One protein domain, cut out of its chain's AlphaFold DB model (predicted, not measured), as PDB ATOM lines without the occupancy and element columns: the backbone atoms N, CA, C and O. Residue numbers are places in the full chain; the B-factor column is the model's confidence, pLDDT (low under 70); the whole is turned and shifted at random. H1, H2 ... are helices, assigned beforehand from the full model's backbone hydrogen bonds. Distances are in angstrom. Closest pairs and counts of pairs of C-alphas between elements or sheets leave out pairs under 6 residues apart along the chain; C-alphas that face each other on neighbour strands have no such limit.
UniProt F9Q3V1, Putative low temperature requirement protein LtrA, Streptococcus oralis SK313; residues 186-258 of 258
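What this domain is: This is residues 186 to 258 of the 258 residues of the protein "Putative low temperature requirement protein LtrA" of Streptococcus oralis SK313 (UniProt F9Q3V1). The printed part is one long helical hairpin in the shape of a rod: H1 runs along most of it, a short link turns the backbone round at one end, and the longer H2 folds back side by side with H1, running the opposite way. Residues 253 to 258, of which 253 to 256 belong to H2, stick out at the end away from the link. There are 73 residues printed, with two named helices in the order H1, H2 and no named strand, and the class is all helix. The whole is extended, with a radius of gyration of the C-alphas of 17.4 A and spans of 59 by 18 by 12 A.

How they stand to each other: H1, residues 191 to 217, and H2, residues 224 to 256, form a helical hairpin. They touch, with 11 pairs of C-alphas within 8 A, and their closest C-alphas are those of Phe 216 and Ser 226, 5.5 A apart. Their lines stand at a shallow tilt of 6 degrees, and they run opposite ways. Their centres are 11.4 A apart. H1 has a kink of 28 degrees near residue 211. Of the O i to N i+4 pairs, 20 of 23 in H1 and 26 of 29 in H2 are within hydrogen-bond range.

Where its parts are: Residues 186 to 190 come before H1. H1 begins at C-alpha 191, (-34.784, -40.846, -7.768), and is 38.6 A long from first to last C-alpha, ending at C-alpha 217, (1.191, -50.061, -18.418). H2 begins at C-alpha 224, (-0.326, -60.059, -21.005), and is 48.8 A long, ending at C-alpha 256, (-45.199, -41.152, -18.021).

The domain as a whole: The two C-alphas farthest apart are those of Glu 220, in the link, and Phe 258, the chain's last residue, at 59.2 A. The printed part has no cut, and the link from H1 to H2, 6 residues, is short. The mean pLDDT of the printed part is 81.6, with residues 186 to 189 and 247 to 258 under 70.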
ATOM      1  N   HIS A 186     -44.944 -39.463   1.718       51.06
ATOM      2  CA  HIS A 186     -44.396 -38.202   1.232       51.06
ATOM      3  C   HIS A 186     -42.863 -38.172   1.170       51.06
ATOM      4  O   HIS A 186     -42.300 -37.158   0.745       51.06
ATOM      5  N   PHE A 187     -42.167 -39.262   1.521       52.19
ATOM      6  CA  PHE A 187     -40.720 -39.400   1.337       52.19
ATOM      7  C   PHE A 187     -40.382 -39.626  -0.145       52.19
ATOM      8  O   PHE A 187     -39.957 -40.693  -0.581       52.19
ATOM      9  N   GLN A 188     -40.599 -38.596  -0.958       56.09
ATOM     10  CA  GLN A 188     -40.277 -38.622  -2.376       56.09
ATOM     11  C   GLN A 188     -38.794 -38.298  -2.549       56.09
ATOM     12  O   GLN A 188     -38.409 -37.143  -2.735       56.09
ATOM     13  N   ILE A 189     -37.943 -39.324  -2.470       62.91
ATOM     14  CA  ILE A 189     -36.583 -39.219  -3.005       62.91
ATOM     15  C   ILE A 189     -36.717 -38.850  -4.484       62.91
ATOM     16  O   ILE A 189     -37.416 -39.519  -5.250       62.91
ATOM     17  N   VAL A 190     -36.024 -37.795  -4.913       70.31
ATOM     18  CA  VAL A 190     -35.877 -37.481  -6.333       70.31
ATOM     19  C   VAL A 190     -34.937 -38.526  -6.925       70.31
ATOM     20  O   VAL A 190     -33.723 -38.330  -6.983       70.31
ATOM     21  N   LEU A 191     -35.513 -39.666  -7.313       71.81
ATOM     22  CA  LEU A 191     -34.784 -40.846  -7.768       71.81
ATOM     23  C   LEU A 191     -33.821 -40.544  -8.930       71.81
ATOM     24  O   LEU A 191     -32.675 -40.966  -8.826       71.81
ATOM     25  N   PRO A 192     -34.186 -39.738  -9.955       75.38
ATOM     26  CA  PRO A 192     -33.248 -39.394 -11.028       75.38
ATOM     27  C   PRO A 192     -31.973 -38.703 -10.528       75.38
ATOM     28  O   PRO A 192     -30.882 -39.040 -10.966       75.38
ATOM     29  N   HIS A 193     -32.097 -37.795  -9.555       79.62
ATOM     30  CA  HIS A 193     -30.947 -37.095  -8.976       79.62
ATOM     31  C   HIS A 193     -30.055 -38.039  -8.158       79.62
ATOM     32  O   HIS A 193     -28.833 -37.916  -8.172       79.62
ATOM     33  N   LEU A 194     -30.654 -39.001  -7.444       80.75
ATOM     34  CA  LEU A 194     -29.892 -40.016  -6.715       80.75
ATOM     35  C   LEU A 194     -29.158 -40.958  -7.677       80.75
ATOM     36  O   LEU A 194     -27.985 -41.243  -7.453       80.75
ATOM     37  N   ILE A 195     -29.826 -41.406  -8.746       81.38
ATOM     38  CA  ILE A 195     -29.212 -42.260  -9.766       81.38
ATOM     39  C   ILE A 195     -28.048 -41.526 -10.435       81.38
ATOM     40  O   ILE A 195     -26.966 -42.096 -10.510       81.38
ATOM     41  N   GLU A 196     -28.220 -40.254 -10.819       82.31
ATOM     42  CA  GLU A 196     -27.147 -39.433 -11.401       82.31
ATOM     43  C   GLU A 196     -25.901 -39.429 -10.499       82.31
ATOM     44  O   GLU A 196     -24.790 -39.670 -10.970       82.31
ATOM     45  N   ARG A 197     -26.072 -39.262  -9.180       88.75
ATOM     46  CA  ARG A 197     -24.952 -39.297  -8.224       88.75
ATOM     47  C   ARG A 197     -24.332 -40.673  -8.045       88.75
ATOM     48  O   ARG A 197     -23.113 -40.762  -7.964       88.75
ATOM     49  N   ILE A 198     -25.127 -41.740  -7.996       88.12
ATOM     50  CA  ILE A 198     -24.589 -43.105  -7.903       88.12
ATOM     51  C   ILE A 198     -23.800 -43.447  -9.177       88.12
ATOM     52  O   ILE A 198     -22.696 -43.975  -9.083       88.12
ATOM     53  N   SER A 199     -24.308 -43.087 -10.358       86.38
ATOM     54  CA  SER A 199     -23.593 -43.263 -11.627       86.38
ATOM     55  C   SER A 199     -22.271 -42.495 -11.644       86.38
ATOM     56  O   SER A 199     -21.243 -43.056 -12.019       86.38
ATOM     57  N   LEU A 200     -22.273 -41.236 -11.192       87.75
ATOM     58  CA  LEU A 200     -21.058 -40.423 -11.076       87.75
ATOM     59  C   LEU A 200     -20.065 -41.021 -10.077       87.75
ATOM     60  O   LEU A 200     -18.879 -41.119 -10.388       87.75
ATOM     61  N   LEU A 201     -20.543 -41.474  -8.917       90.00
ATOM     62  CA  LEU A 201     -19.727 -42.146  -7.910       90.00
ATOM     63  C   LEU A 201     -19.012 -43.360  -8.510       90.00
ATOM     64  O   LEU A 201     -17.818 -43.543  -8.294       90.00
ATOM     65  N   VAL A 202     -19.710 -44.154  -9.320       89.88
ATOM     66  CA  VAL A 202     -19.120 -45.343  -9.942       89.88
ATOM     67  C   VAL A 202     -18.107 -44.994 -11.014       89.88
ATOM     68  O   VAL A 202     -17.051 -45.621 -11.070       89.88
ATOM     69  N   ILE A 203     -18.373 -43.969 -11.824       90.44
ATOM     70  CA  ILE A 203     -17.384 -43.456 -12.779       90.44
ATOM     71  C   ILE A 203     -16.108 -43.025 -12.044       90.44
ATOM     72  O   ILE A 203     -15.012 -43.350 -12.499       90.44
ATOM     73  N   ILE A 204     -16.226 -42.345 -10.899       91.69
ATOM     74  CA  ILE A 204     -15.070 -41.931 -10.090       91.69
ATOM     75  C   ILE A 204     -14.310 -43.154  -9.555       91.69
ATOM     76  O   ILE A 204     -13.088 -43.197  -9.685       91.69
ATOM     77  N   THR A 205     -15.005 -44.165  -9.027       90.81
ATOM     78  CA  THR A 205     -14.379 -45.416  -8.558       90.81
ATOM     79  C   THR A 205     -13.646 -46.150  -9.684       90.81
ATOM     80  O   THR A 205     -12.532 -46.632  -9.494       90.81
ATOM     81  N   PHE A 206     -14.216 -46.205 -10.892       92.06
ATOM     82  CA  PHE A 206     -13.498 -46.735 -12.055       92.06
ATOM     83  C   PHE A 206     -12.296 -45.865 -12.438       92.06
ATOM     84  O   PHE A 206     -11.268 -46.403 -12.835       92.06
ATOM     85  N   GLY A 207     -12.388 -44.542 -12.288       91.75
ATOM     86  CA  GLY A 207     -11.256 -43.632 -12.468       91.75
ATOM     87  C   GLY A 207     -10.092 -43.940 -11.522       91.75
ATOM     88  O   GLY A 207      -8.939 -43.941 -11.950       91.75
ATOM     89  N   GLU A 208     -10.385 -44.269 -10.264       90.31
ATOM     90  CA  GLU A 208      -9.388 -44.735  -9.295       90.31
ATOM     91  C   GLU A 208      -8.762 -46.072  -9.721       90.31
ATOM     92  O   GLU A 208      -7.540 -46.187  -9.785       90.31
ATOM     93  N   MET A 209      -9.586 -47.046 -10.119       90.75
ATOM     94  CA  MET A 209      -9.106 -48.337 -10.622       90.75
ATOM     95  C   MET A 209      -8.203 -48.174 -11.857       90.75
ATOM     96  O   MET A 209      -7.179 -48.846 -11.967       90.75
ATOM     97  N   ILE A 210      -8.538 -47.254 -12.770       93.12
ATOM     98  CA  ILE A 210      -7.703 -46.910 -13.931       93.12
ATOM     99  C   ILE A 210      -6.354 -46.332 -13.486       93.12
ATOM    100  O   ILE A 210      -5.323 -46.701 -14.050       93.12
ATOM    101  N   MET A 211      -6.340 -45.441 -12.488       91.56
ATOM    102  CA  MET A 211      -5.106 -44.848 -11.960       91.56
ATOM    103  C   MET A 211      -4.173 -45.909 -11.366       91.56
ATOM    104  O   MET A 211      -2.967 -45.861 -11.600       91.56
ATOM    105  N   GLU A 212      -4.712 -46.887 -10.636       89.50
ATOM    106  CA  GLU A 212      -3.923 -48.012 -10.121       89.50
ATOM    107  C   GLU A 212      -3.421 -48.920 -11.247       89.50
ATOM    108  O   GLU A 212      -2.246 -49.304 -11.272       89.50
ATOM    109  N   LEU A 213      -4.291 -49.216 -12.214       92.56
ATOM    110  CA  LEU A 213      -3.998 -50.074 -13.358       92.56
ATOM    111  C   LEU A 213      -2.920 -49.479 -14.276       92.56
ATOM    112  O   LEU A 213      -2.135 -50.225 -14.863       92.56
ATOM    113  N   ALA A 214      -2.814 -48.150 -14.349       93.00
ATOM    114  CA  ALA A 214      -1.791 -47.452 -15.126       93.00
ATOM    115  C   ALA A 214      -0.355 -47.869 -14.746       93.00
ATOM    116  O   ALA A 214       0.522 -47.897 -15.612       93.00
ATOM    117  N   ASN A 215      -0.112 -48.284 -13.496       92.62
ATOM    118  CA  ASN A 215       1.203 -48.764 -13.052       92.62
ATOM    119  C   ASN A 215       1.667 -50.032 -13.803       92.62
ATOM    120  O   ASN A 215       2.871 -50.239 -13.995       92.62
ATOM    121  N   PHE A 216       0.726 -50.845 -14.294       93.44
ATOM    122  CA  PHE A 216       0.992 -52.047 -15.095       93.44
ATOM    123  C   PHE A 216       1.190 -51.758 -16.590       93.44
ATOM    124  O   PHE A 216       1.505 -52.674 -17.350       93.44
ATOM    125  N   PHE A 217       1.006 -50.509 -17.030       94.00
ATOM    126  CA  PHE A 217       1.191 -50.061 -18.418       94.00
ATOM    127  C   PHE A 217       2.514 -49.307 -18.628       94.00
ATOM    128  O   PHE A 217       2.701 -48.601 -19.617       94.00
ATOM    129  N   THR A 218       3.455 -49.475 -17.701       94.06
ATOM    130  CA  THR A 218       4.830 -48.979 -17.814       94.06
ATOM    131  C   THR A 218       5.693 -49.942 -18.632       94.06
ATOM    132  O   THR A 218       5.417 -51.138 -18.674       94.06
ATOM    133  N   ILE A 219       6.765 -49.439 -19.262       93.00
ATOM    134  CA  ILE A 219       7.672 -50.248 -20.108       93.00
ATOM    135  C   ILE A 219       8.208 -51.475 -19.349       93.00
ATOM    136  O   ILE A 219       8.368 -52.539 -19.937       93.00
ATOM    137  N   GLU A 220       8.459 -51.326 -18.048       94.44
ATOM    138  CA  GLU A 220       9.049 -52.366 -17.199       94.44
ATOM    139  C   GLU A 220       8.041 -53.443 -16.760       94.44
ATOM    140  O   GLU A 220       8.409 -54.610 -16.661       94.44
ATOM    141  N   ASN A 221       6.773 -53.076 -16.528       92.75
ATOM    142  CA  ASN A 221       5.755 -53.979 -15.964       92.75
ATOM    143  C   ASN A 221       4.735 -54.491 -16.993       92.75
ATOM    144  O   ASN A 221       3.899 -55.339 -16.663       92.75
ATOM    145  N   PHE A 222       4.759 -53.970 -18.224       95.88
ATOM    146  CA  PHE A 222       3.776 -54.320 -19.242       95.88
ATOM    147  C   PHE A 222       3.863 -55.799 -19.622       95.88
ATOM    148  O   PHE A 222       4.907 -56.313 -20.021       95.88
ATOM    149  N   SER A 223       2.731 -56.492 -19.520       95.00
ATOM    150  CA  SER A 223       2.625 -57.916 -19.826       95.00
ATOM    151  C   SER A 223       1.221 -58.273 -20.318       95.00
ATOM    152  O   SER A 223       0.310 -57.444 -20.330       95.00
ATOM    153  N   ILE A 224       1.012 -59.543 -20.683       95.19
ATOM    154  CA  ILE A 224      -0.326 -60.059 -21.005       95.19
ATOM    155  C   ILE A 224      -1.316 -59.860 -19.843       95.19
ATOM    156  O   ILE A 224      -2.499 -59.630 -20.081       95.19
ATOM    157  N   TYR A 225      -0.836 -59.876 -18.595       94.69
ATOM    158  CA  TYR A 225      -1.671 -59.635 -17.420       94.69
ATOM    159  C   TYR A 225      -2.211 -58.204 -17.386       94.69
ATOM    160  O   TYR A 225      -3.379 -58.027 -17.058       94.69
ATOM    161  N   SER A 226      -1.434 -57.203 -17.816       94.62
ATOM    162  CA  SER A 226      -1.893 -55.809 -17.926       94.62
ATOM    163  C   SER A 226      -3.112 -55.693 -18.848       94.62
ATOM    164  O   SER A 226      -4.096 -55.032 -18.516       94.62
ATOM    165  N   VAL A 227      -3.083 -56.398 -19.984       94.81
ATOM    166  CA  VAL A 227      -4.203 -56.454 -20.935       94.81
ATOM    167  C   VAL A 227      -5.406 -57.179 -20.328       94.81
ATOM    168  O   VAL A 227      -6.532 -56.704 -20.458       94.81
ATOM    169  N   LEU A 228      -5.188 -58.296 -19.627       96.31
ATOM    170  CA  LEU A 228      -6.262 -59.032 -18.955       96.31
ATOM    171  C   LEU A 228      -6.933 -58.200 -17.854       96.31
ATOM    172  O   LEU A 228      -8.162 -58.153 -17.806       96.31
ATOM    173  N   TYR A 229      -6.162 -57.502 -17.017       94.69
ATOM    174  CA  TYR A 229      -6.698 -56.590 -16.004       94.69
ATOM    175  C   TYR A 229      -7.548 -55.488 -16.640       94.69
ATOM    176  O   TYR A 229      -8.640 -55.194 -16.157       94.69
ATOM    177  N   PHE A 230      -7.099 -54.936 -17.768       95.50
ATOM    178  CA  PHE A 230      -7.851 -53.916 -18.491       95.50
ATOM    179  C   PHE A 230      -9.157 -54.460 -19.092       95.50
ATOM    180  O   PHE A 230     -10.195 -53.805 -19.004       95.50
ATOM    181  N   ILE A 231      -9.146 -55.679 -19.642       96.25
ATOM    182  CA  ILE A 231     -10.357 -56.349 -20.142       96.25
ATOM    183  C   ILE A 231     -11.353 -56.598 -19.005       96.25
ATOM    184  O   ILE A 231     -12.544 -56.340 -19.181       96.25
ATOM    185  N   ILE A 232     -10.890 -57.069 -17.841       95.31
ATOM    186  CA  ILE A 232     -11.742 -57.262 -16.656       95.31
ATOM    187  C   ILE A 232     -12.382 -55.933 -16.247       95.31
ATOM    188  O   ILE A 232     -13.597 -55.870 -16.069       95.31
ATOM    189  N   MET A 233     -11.589 -54.864 -16.162       94.88
ATOM    190  CA  MET A 233     -12.072 -53.530 -15.812       94.88
ATOM    191  C   MET A 233     -13.132 -53.021 -16.802       94.88
ATOM    192  O   MET A 233     -14.199 -52.589 -16.374       94.88
ATOM    193  N   ILE A 234     -12.889 -53.117 -18.116       94.25
ATOM    194  CA  ILE A 234     -13.878 -52.739 -19.142       94.25
ATOM    195  C   ILE A 234     -15.141 -53.589 -19.021       94.25
ATOM    196  O   ILE A 234     -16.245 -53.068 -19.142       94.25
ATOM    197  N   SER A 235     -14.999 -54.889 -18.769       94.62
ATOM    198  CA  SER A 235     -16.142 -55.798 -18.649       94.62
ATOM    199  C   SER A 235     -17.017 -55.432 -17.448       94.62
ATOM    200  O   SER A 235     -18.239 -55.384 -17.573       94.62
ATOM    201  N   LEU A 236     -16.399 -55.107 -16.307       93.56
ATOM    202  CA  LEU A 236     -17.091 -54.591 -15.124       93.56
ATOM    203  C   LEU A 236     -17.776 -53.251 -15.411       93.56
ATOM    204  O   LEU A 236     -18.933 -53.069 -15.034       93.56
ATOM    205  N   PHE A 237     -17.089 -52.339 -16.102       92.19
ATOM    206  CA  PHE A 237     -17.645 -51.041 -16.474       92.19
ATOM    207  C   PHE A 237     -18.870 -51.186 -17.381       92.19
ATOM    208  O   PHE A 237     -19.913 -50.607 -17.090       92.19
ATOM    209  N   LEU A 238     -18.781 -51.995 -18.439       90.69
ATOM    210  CA  LEU A 238     -19.889 -52.236 -19.367       90.69
ATOM    211  C   LEU A 238     -21.066 -52.936 -18.687       90.69
ATOM    212  O   LEU A 238     -22.215 -52.572 -18.936       90.69
ATOM    213  N   PHE A 239     -20.795 -53.909 -17.812       90.62
ATOM    214  CA  PHE A 239     -21.836 -54.568 -17.026       90.62
ATOM    215  C   PHE A 239     -22.582 -53.563 -16.148       90.62
ATOM    216  O   PHE A 239     -23.811 -53.524 -16.161       90.62
ATOM    217  N   TYR A 240     -21.849 -52.719 -15.419       86.81
ATOM    218  CA  TYR A 240     -22.456 -51.712 -14.559       86.81
ATOM    219  C   TYR A 240     -23.222 -50.666 -15.368       86.81
ATOM    220  O   TYR A 240     -24.371 -50.371 -15.055       86.81
ATOM    221  N   PHE A 241     -22.624 -50.149 -16.443       84.81
ATOM    222  CA  PHE A 241     -23.261 -49.179 -17.327       84.81
ATOM    223  C   PHE A 241     -24.590 -49.709 -17.875       84.81
ATOM    224  O   PHE A 241     -25.602 -49.024 -17.762       84.81
ATOM    225  N   GLY A 242     -24.617 -50.953 -18.368       84.12
ATOM    226  CA  GLY A 242     -25.843 -51.572 -18.877       84.12
ATOM    227  C   GLY A 242     -26.950 -51.699 -17.825       84.12
ATOM    228  O   GLY A 242     -28.112 -51.450 -18.130       84.12
ATOM    229  N   GLN A 243     -26.606 -52.034 -16.576       81.81
ATOM    230  CA  GLN A 243     -27.591 -52.101 -15.487       81.81
ATOM    231  C   GLN A 243     -28.132 -50.722 -15.100       81.81
ATOM    232  O   GLN A 243     -29.317 -50.581 -14.796       81.81
ATOM    233  N   PHE A 244     -27.277 -49.701 -15.114       75.75
ATOM    234  CA  PHE A 244     -27.673 -48.339 -14.765       75.75
ATOM    235  C   PHE A 244     -28.546 -47.693 -15.826       75.75
ATOM    236  O   PHE A 244     -29.551 -47.086 -15.472       75.75
ATOM    237  N   ASP A 245     -28.202 -47.866 -17.099       75.69
ATOM    238  CA  ASP A 245     -28.988 -47.341 -18.216       75.69
ATOM    239  C   ASP A 245     -30.407 -47.934 -18.197       75.69
ATOM    240  O   ASP A 245     -31.400 -47.208 -18.209       75.69
ATOM    241  N   HIS A 246     -30.516 -49.251 -17.982       74.62
ATOM    242  CA  HIS A 246     -31.807 -49.925 -17.843       74.62
ATOM    243  C   HIS A 246     -32.619 -49.431 -16.633       74.62
ATOM    244  O   HIS A 246     -33.822 -49.188 -16.741       74.62
ATOM    245  N   ALA A 247     -31.968 -49.241 -15.480       66.31
ATOM    246  CA  ALA A 247     -32.619 -48.726 -14.276       66.31
ATOM    247  C   ALA A 247     -33.079 -47.264 -14.424       66.31
ATOM    248  O   ALA A 247     -34.071 -46.866 -13.807       66.31
ATOM    249  N   ILE A 248     -32.380 -46.449 -15.218       66.50
ATOM    250  CA  ILE A 248     -32.796 -45.080 -15.545       66.50
ATOM    251  C   ILE A 248     -34.035 -45.123 -16.445       66.50
ATOM    252  O   ILE A 248     -35.046 -44.497 -16.114       66.50
ATOM    253  N   ASP A 249     -33.988 -45.909 -17.521       65.19
ATOM    254  CA  ASP A 249     -35.059 -45.996 -18.515       65.19
ATOM    255  C   ASP A 249     -36.373 -46.533 -17.932       65.19
ATOM    256  O   ASP A 249     -37.421 -45.909 -18.113       65.19
ATOM    257  N   GLU A 250     -36.355 -47.623 -17.155       61.94
ATOM    258  CA  GLU A 250     -37.577 -48.162 -16.529       61.94
ATOM    259  C   GLU A 250     -38.292 -47.137 -15.630       61.94
ATOM    260  O   GLU A 250     -39.525 -47.116 -15.539       61.94
ATOM    261  N   ASN A 251     -37.528 -46.282 -14.947       59.47
ATOM    262  CA  ASN A 251     -38.073 -45.294 -14.019       59.47
ATOM    263  C   ASN A 251     -38.550 -44.016 -14.716       59.47
ATOM    264  O   ASN A 251     -39.504 -43.394 -14.240       59.47
ATOM    265  N   LEU A 252     -37.935 -43.630 -15.838       57.59
ATOM    266  CA  LEU A 252     -38.471 -42.585 -16.713       57.59
ATOM    267  C   LEU A 252     -39.819 -43.027 -17.294       57.59
ATOM    268  O   LEU A 252     -40.795 -42.286 -17.201       57.59
ATOM    269  N   ILE A 253     -39.904 -44.276 -17.759       50.47
ATOM    270  CA  ILE A 253     -41.122 -44.862 -18.333       50.47
ATOM    271  C   ILE A 253     -42.248 -44.940 -17.293       50.47
ATOM    272  O   ILE A 253     -43.364 -44.514 -17.573       50.47
ATOM    273  N   LYS A 254     -41.987 -45.405 -16.060       51.84
ATOM    274  CA  LYS A 254     -43.011 -45.457 -14.992       51.84
ATOM    275  C   LYS A 254     -43.614 -44.093 -14.643       51.84
ATOM    276  O   LYS A 254     -44.713 -44.052 -14.102       51.84
ATOM    277  N   ARG A 255     -42.927 -42.988 -14.938       47.72
ATOM    278  CA  ARG A 255     -43.400 -41.627 -14.660       47.72
ATOM    279  C   ARG A 255     -44.354 -41.069 -15.712       47.72
ATOM    280  O   ARG A 255     -45.133 -40.189 -15.376       47.72
ATOM    281  N   ASP A 256     -44.305 -41.581 -16.937       41.78
ATOM    282  CA  ASP A 256     -45.199 -41.152 -18.021       41.78
ATOM    283  C   ASP A 256     -46.578 -41.837 -17.956       41.78
ATOM    284  O   ASP A 256     -47.516 -41.421 -18.635       41.78
ATOM    285  N   TYR A 257     -46.722 -42.866 -17.110       39.03
ATOM    286  CA  TYR A 257     -47.961 -43.628 -16.922       39.03
ATOM    287  C   TYR A 257     -48.765 -43.261 -15.657       39.03
ATOM    288  O   TYR A 257     -49.806 -43.881 -15.427       39.03
ATOM    289  N   PHE A 258     -48.333 -42.269 -14.862       38.88
ATOM    290  CA  PHE A 258     -49.046 -41.776 -13.668       38.88
ATOM    291  C   PHE A 258     -49.248 -40.256 -13.670       38.88
ATOM    292  O   PHE A 258     -48.256 -39.512 -13.835       38.88
TER     293      PHE A 258